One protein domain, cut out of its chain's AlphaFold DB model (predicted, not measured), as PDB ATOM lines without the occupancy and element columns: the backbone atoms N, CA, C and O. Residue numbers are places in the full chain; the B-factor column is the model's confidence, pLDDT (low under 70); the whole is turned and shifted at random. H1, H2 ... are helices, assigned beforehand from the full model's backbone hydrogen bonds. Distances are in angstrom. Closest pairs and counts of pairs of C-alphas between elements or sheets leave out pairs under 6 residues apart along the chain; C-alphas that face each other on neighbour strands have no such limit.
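This is residues 2 to 45 of the 198 residues of an uncharacterized protein of Acidobacteria bacterium (UniProt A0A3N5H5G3). One long helix, H3, makes the long axis, and H1 crosses over one side of it at a steep angle near H3's middle. The short helix H2 meets the beginning of H3 at a corner and stays away from H1. The printed part has 44 residues with three named helices, in the order H1, H2, H3 along the chain, and no named strand; its class is all helix. It is compact, with a radius of gyration of the C-alphas of 10.2 A, yet elongated, spanning 32 by 18 by 16 A.

H3 is residues 27 to 44, 25.7 A from first to last C-alpha, from C-alpha 27 at (38.486, 20.906, 5.497) to C-alpha 44 at (57.282, 22.038, 22.943). H1 is residues 6 to 15, 14.3 A long, and begins with C-alpha 6 at (50.639, 29.543, 5.684). H2 is residues 20 to 25, 9.1 A long.

H3 touches H1 with residues 33 to 37 alone; the closest C-alphas are those of Leu 9 and Phe 33, 6.1 A apart. These two helices stand at a steep tilt of 58 degrees and run the same way. H3 touches H2 only at the corner by their link, with residues 29 to 30 of H3 alone; the closest C-alphas are those of Leu 23 and Arg 30, 5.0 A apart. Their lines stand at a steep tilt of 48 degrees, opposite ways. H1 and H2 are apart. In H1, H2 and H3 every O i to N i+4 pair is within hydrogen-bond range.

The two C-alphas farthest apart are those of Lys 2 and Asp 45, 33.7 A. The printed part has no cut, and the links H1 to H2 and H2 to H3 are tight. The mean pLDDT of the printed part is 89.5; residues 17 to 18, between H1 and H2, are under 70.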
ATOM      1  N   LYS A   2      38.964  30.324  -1.865       88.00
ATOM      2  CA  LYS A   2      40.204  30.904  -1.322       88.00
ATOM      3  C   LYS A   2      40.576  30.156  -0.038       88.00
ATOM      4  O   LYS A   2      39.701  29.960   0.799       88.00
ATOM      5  N   HIS A   3      41.829  29.725   0.064       94.06
ATOM      6  CA  HIS A   3      42.403  29.100   1.258       94.06
ATOM      7  C   HIS A   3      43.215  30.134   2.040       94.06
ATOM      8  O   HIS A   3      43.626  31.144   1.465       94.06
ATOM      9  N   LEU A   4      43.445  29.864   3.321       93.06
ATOM     10  CA  LEU A   4      44.352  30.656   4.146       93.06
ATOM     11  C   LEU A   4      45.795  30.430   3.701       93.06
ATOM     12  O   LEU A   4      46.150  29.325   3.271       93.06
ATOM     13  N   SER A   5      46.598  31.489   3.770       94.31
ATOM     14  CA  SER A   5      48.039  31.377   3.571       94.31
ATOM     15  C   SER A   5      48.686  30.702   4.781       94.31
ATOM     16  O   SER A   5      48.066  30.561   5.837       94.31
ATOM     17  N   GLU A   6      49.916  30.235   4.617       92.69
ATOM     18  CA  GLU A   6      50.639  29.543   5.684       92.69
ATOM     19  C   GLU A   6      50.997  30.491   6.831       92.69
ATOM     20  O   GLU A   6      50.811  30.145   7.993       92.69
ATOM     21  N   GLU A   7      51.383  31.723   6.502       92.69
ATOM     22  CA  GLU A   7      51.637  32.797   7.464       92.69
ATOM     23  C   GLU A   7      50.392  33.055   8.313       92.69
ATOM     24  O   GLU A   7      50.466  33.149   9.534       92.69
ATOM     25  N   ARG A   8      49.213  33.047   7.680       91.81
ATOM     26  CA  ARG A   8      47.954  33.259   8.388       91.81
ATOM     27  C   ARG A   8      47.602  32.116   9.340       91.81
ATOM     28  O   ARG A   8      47.031  32.344  10.403       91.81
ATOM     29  N   LEU A   9      47.939  30.881   8.967       92.69
ATOM     30  CA  LEU A   9      47.779  29.710   9.835       92.69
ATOM     31  C   LEU A   9      48.745  29.741  11.030       92.69
ATOM     32  O   LEU A   9      48.361  29.290  12.107       92.69
ATOM     33  N   LEU A  10      49.957  30.277  10.851       91.81
ATOM     34  CA  LEU A  10      50.928  30.502  11.928       91.81
ATOM     35  C   LEU A  10      50.450  31.587  12.900       91.81
ATOM     36  O   LEU A  10      50.410  31.337  14.100       91.81
ATOM     37  N   GLU A  11      49.978  32.727  12.396       90.56
ATOM     38  CA  GLU A  11      49.384  33.788  13.227       90.56
ATOM     39  C   GLU A  11      48.206  33.261  14.062       90.56
ATOM     40  O   GLU A  11      48.088  33.545  15.250       90.56
ATOM     41  N   LEU A  12      47.339  32.427  13.473       91.31
ATOM     42  CA  LEU A  12      46.240  31.778  14.201       91.31
ATOM     43  C   LEU A  12      46.721  30.851  15.318       91.31
ATOM     44  O   LEU A  12      46.007  30.664  16.303       91.31
ATOM     45  N   LEU A  13      47.893  30.240  15.152       90.50
ATOM     46  CA  LEU A  13      48.474  29.355  16.152       90.50
ATOM     47  C   LEU A  13      49.062  30.136  17.335       90.50
ATOM     48  O   LEU A  13      49.006  29.643  18.463       90.50
ATOM     49  N   GLU A  14      49.610  31.324  17.079       88.19
ATOM     50  CA  GLU A  14      50.220  32.206  18.081       88.19
ATOM     51  C   GLU A  14      49.168  33.039  18.832       88.19
ATOM     52  O   GLU A  14      49.163  33.047  20.064       88.19
ATOM     53  N   ASP A  15      48.223  33.647  18.106       84.94
ATOM     54  CA  ASP A  15      47.249  34.611  18.644       84.94
ATOM     55  C   ASP A  15      45.860  34.005  18.925       84.94
ATOM     56  O   ASP A  15      44.990  34.642  19.519       84.94
ATOM     57  N   GLY A  16      45.604  32.773  18.476       71.88
ATOM     58  CA  GLY A  16      44.450  31.949  18.860       71.88
ATOM     59  C   GLY A  16      43.060  32.354  18.344       71.88
ATOM     60  O   GLY A  16      42.154  31.522  18.406       71.88
ATOM     61  N   ALA A  17      42.839  33.573  17.832       65.38
ATOM     62  CA  ALA A  17      41.464  34.103  17.767       65.38
ATOM     63  C   ALA A  17      40.920  34.561  16.404       65.38
ATOM     64  O   ALA A  17      39.727  34.844  16.305       65.38
ATOM     65  N   SER A  18      41.702  34.652  15.330       60.81
ATOM     66  CA  SER A  18      41.257  35.536  14.242       60.81
ATOM     67  C   SER A  18      40.403  34.913  13.117       60.81
ATOM     68  O   SER A  18      39.779  35.675  12.382       60.81
ATOM     69  N   GLU A  19      40.279  33.580  12.967       72.62
ATOM     70  CA  GLU A  19      39.588  32.963  11.801       72.62
ATOM     71  C   GLU A  19      38.962  31.569  12.045       72.62
ATOM     72  O   GLU A  19      38.837  30.757  11.119       72.62
ATOM     73  N   ALA A  20      38.500  31.280  13.267       74.56
ATOM     74  CA  ALA A  20      37.885  29.987  13.609       74.56
ATOM     75  C   ALA A  20      36.753  29.565  12.639       74.56
ATOM     76  O   ALA A  20      36.682  28.408  12.226       74.56
ATOM     77  N   GLY A  21      35.938  30.518  12.164       86.62
ATOM     78  CA  GLY A  21      34.845  30.242  11.218       86.62
ATOM     79  C   GLY A  21      35.295  29.718   9.844       86.62
ATOM     80  O   GLY A  21      34.574  28.954   9.195       86.62
ATOM     81  N   HIS A  22      36.503  30.063   9.382       91.31
ATOM     82  CA  HIS A  22      37.034  29.489   8.141       91.31
ATOM     83  C   HIS A  22      37.486  28.037   8.351       91.31
ATOM     84  O   HIS A  22      37.268  27.191   7.482       91.31
ATOM     85  N   LEU A  23      38.062  27.721   9.514       92.06
ATOM     86  CA  LEU A  23      38.506  26.366   9.855       92.06
ATOM     87  C   LEU A  23      37.327  25.400  10.061       92.06
ATOM     88  O   LEU A  23      37.450  24.205   9.789       92.06
ATOM     89  N   GLU A  24      36.158  25.897  10.465       90.88
ATOM     90  CA  GLU A  24      34.930  25.097  10.522       90.88
ATOM     91  C   GLU A  24      34.434  24.703   9.121       90.88
ATOM     92  O   GLU A  24      34.055  23.551   8.883       90.88
ATOM     93  N   THR A  25      34.501  25.635   8.166       93.00
ATOM     94  CA  THR A  25      33.922  25.469   6.822       93.00
ATOM     95  C   THR A  25      34.884  24.871   5.791       93.00
ATOM     96  O   THR A  25      34.432  24.244   4.831       93.00
ATOM     97  N   CYS A  26      36.200  25.008   5.974       95.50
ATOM     98  CA  CYS A  26      37.210  24.522   5.035       95.50
ATOM     99  C   CYS A  26      38.017  23.345   5.607       95.50
ATOM    100  O   CYS A  26      38.913  23.527   6.430       95.50
ATOM    101  N   THR A  27      37.757  22.131   5.105       95.50
ATOM    102  CA  THR A  27      38.486  20.906   5.497       95.50
ATOM    103  C   THR A  27      39.990  21.008   5.242       95.50
ATOM    104  O   THR A  27      40.774  20.662   6.116       95.50
ATOM    105  N   VAL A  28      40.394  21.550   4.087       95.56
ATOM    106  CA  VAL A  28      41.810  21.678   3.697       95.56
ATOM    107  C   VAL A  28      42.581  22.579   4.664       95.56
ATOM    108  O   VAL A  28      43.681  22.234   5.087       95.56
ATOM    109  N   CYS A  29      42.018  23.734   5.030       95.38
ATOM    110  CA  CYS A  29      42.669  24.649   5.967       95.38
ATOM    111  C   CYS A  29      42.724  24.053   7.380       95.38
ATOM    112  O   CYS A  29      43.736  24.197   8.055       95.38
ATOM    113  N   ARG A  30      41.682  23.321   7.797       94.31
ATOM    114  CA  ARG A  30      41.653  22.618   9.085       94.31
ATOM    115  C   ARG A  30      42.709  21.519   9.188       94.31
ATOM    116  O   ARG A  30      43.397  21.443  10.196       94.31
ATOM    117  N   GLU A  31      42.865  20.697   8.151       96.25
ATOM    118  CA  GLU A  31      43.897  19.651   8.113       96.25
ATOM    119  C   GLU A  31      45.308  20.246   8.194       96.25
ATOM    120  O   GLU A  31      46.145  19.753   8.948       96.25
ATOM    121  N   ARG A  32      45.562  21.342   7.466       96.00
ATOM    122  CA  ARG A  32      46.846  22.059   7.526       96.00
ATOM    123  C   ARG A  32      47.109  22.664   8.903       96.00
ATOM    124  O   ARG A  32      48.218  22.538   9.410       96.00
ATOM    125  N   PHE A  33      46.098  23.286   9.507       95.19
ATOM    126  CA  PHE A  33      46.208  23.865  10.843       95.19
ATOM    127  C   PHE A  33      46.505  22.798  11.906       95.19
ATOM    128  O   PHE A  33      47.393  22.988  12.731       95.19
ATOM    129  N   GLU A  34      45.828  21.648  11.856       95.12
ATOM    130  CA  GLU A  34      46.075  20.558  12.809       95.12
ATOM    131  C   GLU A  34      47.476  19.956  12.634       95.12
ATOM    132  O   GLU A  34      48.157  19.690  13.623       95.12
ATOM    133  N   ALA A  35      47.954  19.805  11.393       95.62
ATOM    134  CA  ALA A  35      49.322  19.356  11.126       95.62
ATOM    135  C   ALA A  35      50.374  20.328  11.698       95.62
ATOM    136  O   ALA A  35      51.364  19.903  12.305       95.62
ATOM    137  N   LEU A  36      50.145  21.636  11.553       95.00
ATOM    138  CA  LEU A  36      51.010  22.671  12.118       95.00
ATOM    139  C   LEU A  36      50.999  22.633  13.655       95.00
ATOM    140  O   LEU A  36      52.055  22.614  14.290       95.00
ATOM    141  N   ARG A  37      49.807  22.535  14.254       93.38
ATOM    142  CA  ARG A  37      49.614  22.414  15.704       93.38
ATOM    143  C   ARG A  37      50.307  21.174  16.269       93.38
ATOM    144  O   ARG A  37      50.954  21.260  17.311       93.38
ATOM    145  N   GLN A  38      50.209  20.038  15.579       94.38
ATOM    146  CA  GLN A  38      50.889  18.801  15.961       94.38
ATOM    147  C   GLN A  38      52.411  18.970  15.926       94.38
ATOM    148  O   GLN A  38      53.088  18.583  16.875       94.38
ATOM    149  N   THR A  39      52.943  19.591  14.871       93.06
ATOM    150  CA  THR A  39      54.384  19.855  14.732       93.06
ATOM    151  C   THR A  39      54.902  20.741  15.868       93.06
ATOM    152  O   THR A  39      55.909  20.415  16.492       93.06
ATOM    153  N   MET A  40      54.186  21.816  16.207       91.12
ATOM    154  CA  MET A  40      54.556  22.694  17.325       91.12
ATOM    155  C   MET A  40      54.402  22.018  18.691       91.12
ATOM    156  O   MET A  40      55.183  22.286  19.601       91.12
ATOM    157  N   GLY A  41      53.436  21.105  18.833       90.00
ATOM    158  CA  GLY A  41      53.315  20.249  20.013       90.00
ATOM    159  C   GLY A  41      54.562  19.389  20.232       90.00
ATOM    160  O   GLY A  41      55.094  19.371  21.336       90.00
ATOM    161  N   LEU A  42      55.084  18.765  19.169       89.69
ATOM    162  CA  LEU A  42      56.309  17.958  19.242       89.69
ATOM    163  C   LEU A  42      57.538  18.776  19.660       89.69
ATOM    164  O   LEU A  42      58.376  18.271  20.398       89.69
ATOM    165  N   LEU A  43      57.645  20.028  19.203       88.81
ATOM    166  CA  LEU A  43      58.757  20.918  19.560       88.81
ATOM    167  C   LEU A  43      58.686  21.405  21.012       88.81
ATOM    168  O   LEU A  43      59.718  21.663  21.623       88.81
ATOM    169  N   ARG A  44      57.480  21.549  21.571       87.31
ATOM    170  CA  ARG A  44      57.282  22.038  22.943       87.31
ATOM    171  C   ARG A  44      57.685  21.011  24.001       87.31
ATOM    172  O   ARG A  44      58.087  21.403  25.092       87.31
ATOM    173  N   ASP A  45      57.571  19.728  23.673       83.62
ATOM    174  CA  ASP A  45      57.876  18.627  24.589       83.62
ATOM    175  C   ASP A  45      59.372  18.254  24.613       83.62
ATOM    176  O   ASP A  45      59.782  17.419  25.423       83.62
TER     177      ASP A  45